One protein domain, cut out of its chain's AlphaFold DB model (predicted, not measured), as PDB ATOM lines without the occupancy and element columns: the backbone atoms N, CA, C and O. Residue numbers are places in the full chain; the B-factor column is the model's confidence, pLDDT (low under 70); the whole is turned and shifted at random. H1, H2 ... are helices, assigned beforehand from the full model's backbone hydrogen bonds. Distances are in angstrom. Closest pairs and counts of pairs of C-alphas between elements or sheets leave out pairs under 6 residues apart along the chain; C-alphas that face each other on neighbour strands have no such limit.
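This is residues 60 to 140 of the 140 residues of the protein "Unannotated protein" of freshwater metagenome (UniProt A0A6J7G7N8). The model is a long helical hairpin with unequal arms: H1, the shorter, folds back through a tight link into H2, whose far part, residues 119 to 138, sticks out alone well beyond the body. The printed part has 81 residues with two named helices, H1 then H2, and no named strand; the class is all helix. It is extended, with a radius of gyration of the C-alphas of 21.1 A and spans of 75 by 16 by 15 A, a rod.

H1, residues 62 to 85, and H2, residues 91 to 138, form a helical hairpin. They run opposite ways at a shallow tilt of 21 degrees. H1 touches H2 with residues 67 to 78 alone, and H2 touches H1 with residues 104 to 115 alone; their closest C-alphas, those of Asn 74 and Ala 108, are 7.5 A apart. In both helices every O i to N i+4 pair is within hydrogen-bond range.

H1 begins at C-alpha 62, (13.000, 90.510, -21.444), and measures 35.4 A from first to last C-alpha. H2 measures 71.3 A and ends at C-alpha 138, (3.362, 83.112, 9.756).

The two C-alphas farthest apart, those of Asp 90 and Val 140, are 75.1 A apart. Residues 86 to 92 and 119 to 140 stand free. The printed part has no cut. Its mean pLDDT is 70.2, with 37 residues under 70, among them residues 74 to 92.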
ATOM      1  N   VAL A  60      10.941  94.217 -15.470       53.62
ATOM      2  CA  VAL A  60      10.123  93.422 -16.404       53.62
ATOM      3  C   VAL A  60      10.978  92.477 -17.223       53.62
ATOM      4  O   VAL A  60      12.028  92.851 -17.747       53.62
ATOM      5  N   SER A  61      10.485  91.242 -17.335       59.00
ATOM      6  CA  SER A  61      11.039  90.164 -18.146       59.00
ATOM      7  C   SER A  61      11.396  90.653 -19.557       59.00
ATOM      8  O   SER A  61      10.664  91.420 -20.187       59.00
ATOM      9  N   ALA A  62      12.534  90.189 -20.087       62.31
ATOM     10  CA  ALA A  62      13.000  90.510 -21.444       62.31
ATOM     11  C   ALA A  62      11.914  90.292 -22.523       62.31
ATOM     12  O   ALA A  62      11.869  91.019 -23.520       62.31
ATOM     13  N   TRP A  63      10.995  89.359 -22.258       63.38
ATOM     14  CA  TRP A  63       9.830  89.032 -23.069       63.38
ATOM     15  C   TRP A  63       8.873  90.215 -23.301       63.38
ATOM     16  O   TRP A  63       8.466  90.451 -24.439       63.38
ATOM     17  N   TRP A  64       8.574  91.043 -22.293       61.25
ATOM     18  CA  TRP A  64       7.701  92.215 -22.485       61.25
ATOM     19  C   TRP A  64       8.317  93.238 -23.444       61.25
ATOM     20  O   TRP A  64       7.626  93.872 -24.249       61.25
ATOM     21  N   GLY A  65       9.645  93.368 -23.398       66.44
ATOM     22  CA  GLY A  65      10.397  94.188 -24.340       66.44
ATOM     23  C   GLY A  65      10.284  93.668 -25.776       66.44
ATOM     24  O   GLY A  65      10.110  94.467 -26.700       66.44
ATOM     25  N   ASP A  66      10.345  92.348 -25.973       69.00
ATOM     26  CA  ASP A  66      10.138  91.706 -27.279       69.00
ATOM     27  C   ASP A  66       8.709  91.866 -27.799       69.00
ATOM     28  O   ASP A  66       8.504  92.133 -28.989       69.00
ATOM     29  N   LEU A  67       7.717  91.793 -26.918       69.69
ATOM     30  CA  LEU A  67       6.320  92.001 -27.276       69.69
ATOM     31  C   LEU A  67       6.043  93.438 -27.707       69.69
ATOM     32  O   LEU A  67       5.428  93.669 -28.751       69.69
ATOM     33  N   HIS A  68       6.577  94.415 -26.971       68.38
ATOM     34  CA  HIS A  68       6.498  95.824 -27.349       68.38
ATOM     35  C   HIS A  68       7.158  96.089 -28.714       68.38
ATOM     36  O   HIS A  68       6.612  96.827 -29.544       68.38
ATOM     37  N   ARG A  69       8.317  95.468 -28.983       71.75
ATOM     38  CA  ARG A  69       8.985  95.542 -30.294       71.75
ATOM     39  C   ARG A  69       8.124  94.932 -31.401       71.75
ATOM     40  O   ARG A  69       7.912  95.583 -32.423       71.75
ATOM     41  N   SER A  70       7.597  93.729 -31.190       70.56
ATOM     42  CA  SER A  70       6.774  93.014 -32.176       70.56
ATOM     43  C   SER A  70       5.488  93.778 -32.503       70.56
ATOM     44  O   SER A  70       5.140  93.953 -33.673       70.56
ATOM     45  N   TRP A  71       4.836  94.343 -31.485       69.88
ATOM     46  CA  TRP A  71       3.688  95.229 -31.654       69.88
ATOM     47  C   TRP A  71       4.042  96.494 -32.450       69.88
ATOM     48  O   TRP A  71       3.349  96.843 -33.408       69.88
ATOM     49  N   SER A  72       5.154  97.156 -32.113       68.69
ATOM     50  CA  SER A  72       5.624  98.359 -32.818       68.69
ATOM     51  C   SER A  72       5.873  98.096 -34.308       68.69
ATOM     52  O   SER A  72       5.518  98.921 -35.155       68.69
ATOM     53  N   VAL A  73       6.431  96.928 -34.644       71.88
ATOM     54  CA  VAL A  73       6.629  96.485 -36.032       71.88
ATOM     55  C   VAL A  73       5.289  96.299 -36.753       71.88
ATOM     56  O   VAL A  73       5.147  96.782 -37.881       71.88
ATOM     57  N   ASN A  74       4.298  95.665 -36.117       68.69
ATOM     58  CA  ASN A  74       2.954  95.495 -36.688       68.69
ATOM     59  C   ASN A  74       2.260  96.846 -36.936       68.69
ATOM     60  O   ASN A  74       1.770  97.102 -38.036       68.69
ATOM     61  N   VAL A  75       2.306  97.772 -35.971       67.31
ATOM     62  CA  VAL A  75       1.740  99.124 -36.128       67.31
ATOM     63  C   VAL A  75       2.409  99.887 -37.278       67.31
ATOM     64  O   VAL A  75       1.729 100.548 -38.068       67.31
ATOM     65  N   ALA A  76       3.735  99.791 -37.413       68.88
ATOM     66  CA  ALA A  76       4.468 100.422 -38.511       68.88
ATOM     67  C   ALA A  76       4.131  99.813 -39.884       68.88
ATOM     68  O   ALA A  76       4.190 100.510 -40.898       68.88
ATOM     69  N   ARG A  77       3.779  98.524 -39.938       67.12
ATOM     70  CA  ARG A  77       3.349  97.856 -41.171       67.12
ATOM     71  C   ARG A  77       1.965  98.334 -41.609       67.12
ATOM     72  O   ARG A  77       1.832  98.801 -42.736       67.12
ATOM     73  N   ILE A  78       0.998  98.376 -40.689       62.69
ATOM     74  CA  ILE A  78      -0.360  98.893 -40.942       62.69
ATOM     75  C   ILE A  78      -0.322 100.341 -41.462       62.69
ATOM     76  O   ILE A  78      -1.058 100.695 -42.383       62.69
ATOM     77  N   ARG A  79       0.551 101.194 -40.903       65.06
ATOM     78  CA  ARG A  79       0.731 102.582 -41.372       65.06
ATOM     79  C   ARG A  79       1.247 102.650 -42.812       65.06
ATOM     80  O   ARG A  79       0.693 103.395 -43.609       65.06
ATOM     81  N   ARG A  80       2.239 101.826 -43.167       63.50
ATOM     82  CA  ARG A  80       2.763 101.750 -44.543       63.50
ATOM     83  C   ARG A  80       1.711 101.268 -45.543       63.50
ATOM     84  O   ARG A  80       1.645 101.794 -46.651       63.50
ATOM     85  N   THR A  81       0.868 100.313 -45.154       61.69
ATOM     86  CA  THR A  81      -0.246  99.844 -45.991       61.69
ATOM     87  C   THR A  81      -1.264 100.959 -46.267       61.69
ATOM     88  O   THR A  81      -1.809 101.019 -47.366       61.69
ATOM     89  N   GLU A  82      -1.493 101.876 -45.319       55.56
ATOM     90  CA  GLU A  82      -2.402 103.016 -45.503       55.56
ATOM     91  C   GLU A  82      -1.884 104.028 -46.536       55.56
ATOM     92  O   GLU A  82      -2.631 104.417 -47.437       55.56
ATOM     93  N   ASP A  83      -0.612 104.418 -46.441       55.12
ATOM     94  CA  ASP A  83       0.000 105.353 -47.394       55.12
ATOM     95  C   ASP A  83      -0.048 104.785 -48.822       55.12
ATOM     96  O   ASP A  83      -0.364 105.487 -49.782       55.12
ATOM     97  N   HIS A  84       0.155 103.470 -48.953       52.31
ATOM     98  CA  HIS A  84       0.091 102.755 -50.226       52.31
ATOM     99  C   HIS A  84      -1.349 102.504 -50.727       52.31
ATOM    100  O   HIS A  84      -1.565 102.226 -51.909       52.31
ATOM    101  N   ALA A  85      -2.359 102.564 -49.851       51.94
ATOM    102  CA  ALA A  85      -3.772 102.410 -50.209       51.94
ATOM    103  C   ALA A  85      -4.374 103.679 -50.819       51.94
ATOM    104  O   ALA A  85      -5.243 103.582 -51.679       51.94
ATOM    105  N   ARG A  86      -3.886 104.860 -50.425       53.34
ATOM    106  CA  ARG A  86      -4.354 106.145 -50.966       53.34
ATOM    107  C   ARG A  86      -3.847 106.438 -52.385       53.34
ATOM    108  O   ARG A  86      -4.361 107.351 -53.017       53.34
ATOM    109  N   ALA A  87      -2.859 105.686 -52.870       54.19
ATOM    110  CA  ALA A  87      -2.157 105.978 -54.118       54.19
ATOM    111  C   ALA A  87      -2.581 105.135 -55.345       54.19
ATOM    112  O   ALA A  87      -2.329 105.576 -56.459       54.19
ATOM    113  N   ASP A  88      -3.225 103.966 -55.190       53.38
ATOM    114  CA  ASP A  88      -3.273 102.948 -56.265       53.38
ATOM    115  C   ASP A  88      -4.679 102.377 -56.563       53.38
ATOM    116  O   ASP A  88      -5.346 101.857 -55.667       53.38
ATOM    117  N   HIS A  89      -5.069 102.369 -57.850       57.09
ATOM    118  CA  HIS A  89      -6.394 101.982 -58.381       57.09
ATOM    119  C   HIS A  89      -6.403 100.722 -59.298       57.09
ATOM    120  O   HIS A  89      -7.264 100.605 -60.167       57.09
ATOM    121  N   ASP A  90      -5.475  99.768 -59.139       68.00
ATOM    122  CA  ASP A  90      -5.379  98.564 -60.004       68.00
ATOM    123  C   ASP A  90      -5.946  97.279 -59.345       68.00
ATOM    124  O   ASP A  90      -5.804  97.076 -58.137       68.00
ATOM    125  N   ALA A  91      -6.568  96.391 -60.132       62.38
ATOM    126  CA  ALA A  91      -7.326  95.219 -59.674       62.38
ATOM    127  C   ALA A  91      -6.443  94.085 -59.118       62.38
ATOM    128  O   ALA A  91      -6.724  93.582 -58.032       62.38
ATOM    129  N   GLN A  92      -5.326  93.741 -59.774       67.75
ATOM    130  CA  GLN A  92      -4.354  92.768 -59.226       67.75
ATOM    131  C   GLN A  92      -3.763  93.243 -57.891       67.75
ATOM    132  O   GLN A  92      -3.414  92.455 -57.013       67.75
ATOM    133  N   ARG A  93      -3.678  94.564 -57.702       71.31
ATOM    134  CA  ARG A  93      -3.223  95.152 -56.441       71.31
ATOM    135  C   ARG A  93      -4.307  95.159 -55.367       71.31
ATOM    136  O   ARG A  93      -3.962  95.280 -54.193       71.31
ATOM    137  N   ALA A  94      -5.586  95.064 -55.736       69.94
ATOM    138  CA  ALA A  94      -6.685  94.935 -54.784       69.94
ATOM    139  C   ALA A  94      -6.680  93.548 -54.124       69.94
ATOM    140  O   ALA A  94      -6.758  93.480 -52.901       69.94
ATOM    141  N   GLU A  95      -6.472  92.486 -54.903       71.62
ATOM    142  CA  GLU A  95      -6.318  91.112 -54.400       71.62
ATOM    143  C   GLU A  95      -5.087  90.993 -53.491       71.62
ATOM    144  O   GLU A  95      -5.218  90.701 -52.307       71.62
ATOM    145  N   ALA A  96      -3.919  91.443 -53.960       75.00
ATOM    146  CA  ALA A  96      -2.710  91.464 -53.134       75.00
ATOM    147  C   ALA A  96      -2.832  92.348 -51.870       75.00
ATOM    148  O   ALA A  96      -2.033  92.224 -50.939       75.00
ATOM    149  N   ARG A  97      -3.772  93.306 -51.841       74.69
ATOM    150  CA  ARG A  97      -4.077  94.115 -50.650       74.69
ATOM    151  C   ARG A  97      -4.982  93.361 -49.677       74.69
ATOM    152  O   ARG A  97      -4.760  93.517 -48.481       74.69
ATOM    153  N   ALA A  98      -5.941  92.579 -50.170       77.19
ATOM    154  CA  ALA A  98      -6.753  91.692 -49.344       77.19
ATOM    155  C   ALA A  98      -5.871  90.633 -48.664       77.19
ATOM    156  O   ALA A  98      -5.846  90.588 -47.440       77.19
ATOM    157  N   ASP A  99      -5.014  89.938 -49.422       75.00
ATOM    158  CA  ASP A  99      -4.101  88.916 -48.879       75.00
ATOM    159  C   ASP A  99      -3.188  89.469 -47.775       75.00
ATOM    160  O   ASP A  99      -2.939  88.836 -46.748       75.00
ATOM    161  N   ARG A 100      -2.678  90.694 -47.969       75.31
ATOM    162  CA  ARG A 100      -1.871  91.381 -46.952       75.31
ATOM    163  C   ARG A 100      -2.680  91.749 -45.712       75.31
ATOM    164  O   ARG A 100      -2.130  91.693 -44.619       75.31
ATOM    165  N   ALA A 101      -3.937  92.161 -45.877       79.19
ATOM    166  CA  ALA A 101      -4.803  92.499 -44.754       79.19
ATOM    167  C   ALA A 101      -5.131  91.257 -43.910       79.19
ATOM    168  O   ALA A 101      -5.087  91.345 -42.684       79.19
ATOM    169  N   ASP A 102      -5.364  90.113 -44.554       76.50
ATOM    170  CA  ASP A 102      -5.601  88.835 -43.876       76.50
ATOM    171  C   ASP A 102      -4.348  88.370 -43.118       76.50
ATOM    172  O   ASP A 102      -4.411  88.094 -41.921       76.50
ATOM    173  N   ALA A 103      -3.171  88.416 -43.755       71.25
ATOM    174  CA  ALA A 103      -1.907  88.085 -43.090       71.25
ATOM    175  C   ALA A 103      -1.583  89.018 -41.902       71.25
ATOM    176  O   ALA A 103      -1.017  88.585 -40.893       71.25
ATOM    177  N   ASP A 104      -1.934  90.306 -41.999       71.94
ATOM    178  CA  ASP A 104      -1.789  91.257 -40.894       71.94
ATOM    179  C   ASP A 104      -2.760  90.947 -39.740       71.94
ATOM    180  O   ASP A 104      -2.377  91.086 -38.574       71.94
ATOM    181  N   ALA A 105      -3.984  90.499 -40.041       78.88
ATOM    182  CA  ALA A 105      -4.948  90.057 -39.035       78.88
ATOM    183  C   ALA A 105      -4.464  88.795 -38.301       78.88
ATOM    184  O   ALA A 105      -4.468  88.776 -37.068       78.88
ATOM    185  N   ASP A 106      -3.952  87.799 -39.027       73.12
ATOM    186  CA  ASP A 106      -3.384  86.573 -38.448       73.12
ATOM    187  C   ASP A 106      -2.197  86.871 -37.526       73.12
ATOM    188  O   ASP A 106      -2.121  86.375 -36.398       73.12
ATOM    189  N   ALA A 107      -1.284  87.744 -37.961       68.62
ATOM    190  CA  ALA A 107      -0.149  88.161 -37.143       68.62
ATOM    191  C   ALA A 107      -0.588  88.909 -35.871       68.62
ATOM    192  O   ALA A 107       0.053  88.781 -34.824       68.62
ATOM    193  N   ALA A 108      -1.661  89.703 -35.944       77.50
ATOM    194  CA  ALA A 108      -2.221  90.386 -34.782       77.50
ATOM    195  C   ALA A 108      -2.873  89.400 -33.799       77.50
ATOM    196  O   ALA A 108      -2.669  89.536 -32.590       77.50
ATOM    197  N   LEU A 109      -3.600  88.395 -34.297       75.38
ATOM    198  CA  LEU A 109      -4.190  87.334 -33.475       75.38
ATOM    199  C   LEU A 109      -3.116  86.488 -32.783       75.38
ATOM    200  O   LEU A 109      -3.196  86.286 -31.575       75.38
ATOM    201  N   ALA A 110      -2.072  86.070 -33.504       69.56
ATOM    202  CA  ALA A 110      -0.953  85.323 -32.924       69.56
ATOM    203  C   ALA A 110      -0.279  86.090 -31.773       69.56
ATOM    204  O   ALA A 110       0.037  85.518 -30.730       69.56
ATOM    205  N   LEU A 111      -0.107  87.405 -31.937       69.50
ATOM    206  CA  LEU A 111       0.445  88.262 -30.892       69.50
ATOM    207  C   LEU A 111      -0.502  88.404 -29.692       69.50
ATOM    208  O   LEU A 111      -0.040  88.430 -28.554       69.50
ATOM    209  N   ALA A 112      -1.814  88.485 -29.932       79.94
ATOM    210  CA  ALA A 112      -2.815  88.548 -28.871       79.94
ATOM    211  C   ALA A 112      -2.868  87.251 -28.048       79.94
ATOM    212  O   ALA A 112      -2.943  87.328 -26.823       79.94
ATOM    213  N   TYR A 113      -2.774  86.083 -28.693       73.38
ATOM    214  CA  TYR A 113      -2.685  84.796 -27.996       73.38
ATOM    215  C   TYR A 113      -1.438  84.716 -27.118       73.38
ATOM    216  O   TYR A 113      -1.559  84.490 -25.920       73.38
ATOM    217  N   ALA A 114      -0.262  85.030 -27.670       66.94
ATOM    218  CA  ALA A 114       0.973  85.044 -26.888       66.94
ATOM    219  C   ALA A 114       0.896  86.006 -25.687       66.94
ATOM    220  O   ALA A 114       1.387  85.699 -24.604       66.94
ATOM    221  N   ALA A 115       0.259  87.170 -25.860       74.81
ATOM    222  CA  ALA A 115       0.066  88.125 -24.775       74.81
ATOM    223  C   ALA A 115      -0.866  87.603 -23.666       74.81
ATOM    224  O   ALA A 115      -0.641  87.907 -22.493       74.81
ATOM    225  N   LEU A 116      -1.904  86.838 -24.022       75.06
ATOM    226  CA  LEU A 116      -2.800  86.195 -23.059       75.06
ATOM    227  C   LEU A 116      -2.085  85.101 -22.261       75.06
ATOM    228  O   LEU A 116      -2.227  85.081 -21.038       75.06
ATOM    229  N   ASP A 117      -1.289  84.263 -22.927       70.75
ATOM    230  CA  ASP A 117      -0.554  83.167 -22.286       70.75
ATOM    231  C   ASP A 117       0.409  83.685 -21.199       70.75
ATOM    232  O   ASP A 117       0.458  83.152 -20.089       70.75
ATOM    233  N   GLU A 118       1.133  84.780 -21.450       70.31
ATOM    234  CA  GLU A 118       1.975  85.369 -20.398       70.31
ATOM    235  C   GLU A 118       1.156  86.071 -19.316       70.31
ATOM    236  O   GLU A 118       1.520  86.031 -18.144       70.31
ATOM    237  N   ALA A 119       0.053  86.737 -19.670       75.00
ATOM    238  CA  ALA A 119      -0.791  87.360 -18.656       75.00
ATOM    239  C   ALA A 119      -1.286  86.309 -17.649       75.00
ATOM    240  O   ALA A 119      -1.304  86.577 -16.447       75.00
ATOM    241  N   GLU A 120      -1.628  85.107 -18.121       75.38
ATOM    242  CA  GLU A 120      -1.918  83.958 -17.263       75.38
ATOM    243  C   GLU A 120      -0.707  83.569 -16.406       75.38
ATOM    244  O   GLU A 120      -0.827  83.539 -15.177       75.38
ATOM    245  N   TYR A 121       0.464  83.353 -17.016       70.12
ATOM    246  CA  TYR A 121       1.702  83.036 -16.293       70.12
ATOM    247  C   TYR A 121       2.002  84.046 -15.172       70.12
ATOM    248  O   TYR A 121       2.165  83.664 -14.014       70.12
ATOM    249  N   ALA A 122       2.005  85.343 -15.482       75.12
ATOM    250  CA  ALA A 122       2.326  86.406 -14.535       75.12
ATOM    251  C   ALA A 122       1.297  86.515 -13.397       75.12
ATOM    252  O   ALA A 122       1.654  86.815 -12.255       75.12
ATOM    253  N   LEU A 123       0.012  86.263 -13.673       78.00
ATOM    254  CA  LEU A 123      -1.030  86.231 -12.642       78.00
ATOM    255  C   LEU A 123      -0.849  85.048 -11.683       78.00
ATOM    256  O   LEU A 123      -1.041  85.210 -10.470       78.00
ATOM    257  N   LEU A 124      -0.483  83.879 -12.209       75.12
ATOM    258  CA  LEU A 124      -0.203  82.688 -11.408       75.12
ATOM    259  C   LEU A 124       1.058  82.877 -10.558       75.12
ATOM    260  O   LEU A 124       1.001  82.655  -9.348       75.12
ATOM    261  N   ASP A 125       2.145  83.375 -11.145       75.00
ATOM    262  CA  ASP A 125       3.402  83.661 -10.443       75.00
ATOM    263  C   ASP A 125       3.210  84.709  -9.334       75.00
ATOM    264  O   ASP A 125       3.577  84.498  -8.178       75.00
ATOM    265  N   SER A 126       2.491  85.799  -9.629       77.06
ATOM    266  CA  SER A 126       2.133  86.808  -8.624       77.06
ATOM    267  C   SER A 126       1.304  86.225  -7.473       77.06
ATOM    268  O   SER A 126       1.453  86.629  -6.313       77.06
ATOM    269  N   SER A 127       0.415  85.275  -7.771       79.69
ATOM    270  CA  SER A 127      -0.396  84.597  -6.757       79.69
ATOM    271  C   SER A 127       0.457  83.681  -5.879       79.69
ATOM    272  O   SER A 127       0.294  83.715  -4.657       79.69
ATOM    273  N   LEU A 128       1.395  82.939  -6.474       71.38
ATOM    274  CA  LEU A 128       2.353  82.096  -5.760       71.38
ATOM    275  C   LEU A 128       3.249  82.933  -4.839       71.38
ATOM    276  O   LEU A 128       3.281  82.690  -3.636       71.38
ATOM    277  N   ALA A 129       3.850  84.010  -5.349       75.75
ATOM    278  CA  ALA A 129       4.688  84.908  -4.553       75.75
ATOM    279  C   ALA A 129       3.940  85.508  -3.345       75.75
ATOM    280  O   ALA A 129       4.510  85.724  -2.272       75.75
ATOM    281  N   ARG A 130       2.631  85.767  -3.482       82.19
ATOM    282  CA  ARG A 130       1.787  86.214  -2.361       82.19
ATOM    283  C   ARG A 130       1.535  85.120  -1.332       82.19
ATOM    284  O   ARG A 130       1.364  85.455  -0.160       82.19
ATOM    285  N   MET A 131       1.445  83.861  -1.750       84.00
ATOM    286  CA  MET A 131       1.336  82.724  -0.835       84.00
ATOM    287  C   MET A 131       2.638  82.563  -0.054       84.00
ATOM    288  O   MET A 131       2.599  82.626   1.172       84.00
ATOM    289  N   ASP A 132       3.775  82.545  -0.745       78.75
ATOM    290  CA  ASP A 132       5.098  82.456  -0.121       78.75
ATOM    291  C   ASP A 132       5.321  83.587   0.898       78.75
ATOM    292  O   ASP A 132       5.773  83.367   2.022       78.75
ATOM    293  N   ALA A 133       4.922  84.817   0.549       84.69
ATOM    294  CA  ALA A 133       5.009  85.962   1.451       84.69
ATOM    295  C   ALA A 133       4.097  85.847   2.687       84.69
ATOM    296  O   ALA A 133       4.416  86.416   3.732       84.69
ATOM    297  N   ARG A 134       2.946  85.166   2.590       92.19
ATOM    298  CA  ARG A 134       2.063  84.907   3.742       92.19
ATOM    299  C   ARG A 134       2.659  83.840   4.647       92.19
ATOM    300  O   ARG A 134       2.708  84.058   5.856       92.19
ATOM    301  N   ASP A 135       3.160  82.758   4.068       87.25
ATOM    302  CA  ASP A 135       3.764  81.651   4.808       87.25
ATOM    303  C   ASP A 135       5.005  82.125   5.573       87.25
ATOM    304  O   ASP A 135       5.132  81.879   6.774       87.25
ATOM    305  N   ALA A 136       5.854  82.934   4.932       83.06
ATOM    306  CA  ALA A 136       7.010  83.550   5.576       83.06
ATOM    307  C   ALA A 136       6.631  84.460   6.760       83.06
ATOM    308  O   ALA A 136       7.362  84.517   7.742       83.06
ATOM    309  N   ARG A 137       5.488  85.160   6.702       82.94
ATOM    310  CA  ARG A 137       5.000  86.006   7.812       82.94
ATOM    311  C   ARG A 137       4.423  85.205   8.977       82.94
ATOM    312  O   ARG A 137       4.387  85.730  10.080       82.94
ATOM    313  N   HIS A 138       3.930  83.992   8.730       71.31
ATOM    314  CA  HIS A 138       3.362  83.112   9.756       71.31
ATOM    315  C   HIS A 138       4.419  82.232  10.442       71.31
ATOM    316  O   HIS A 138       4.143  81.657  11.492       71.31
ATOM    317  N   ALA A 139       5.609  82.112   9.850       65.38
ATOM    318  CA  ALA A 139       6.743  81.380  10.411       65.38
ATOM    319  C   ALA A 139       7.588  82.201  11.414       65.38
ATOM    320  O   ALA A 139       8.553  81.665  11.963       65.38
ATOM    321  N   VAL A 140       7.244  83.479  11.632       54.50
ATOM    322  CA  VAL A 140       7.872  84.421  12.585       54.50
ATOM    323  C   VAL A 140       6.982  84.576  13.811       54.50
ATOM    324  O   VAL A 140       7.538  84.593  14.930       54.50
TER     325      VAL A 140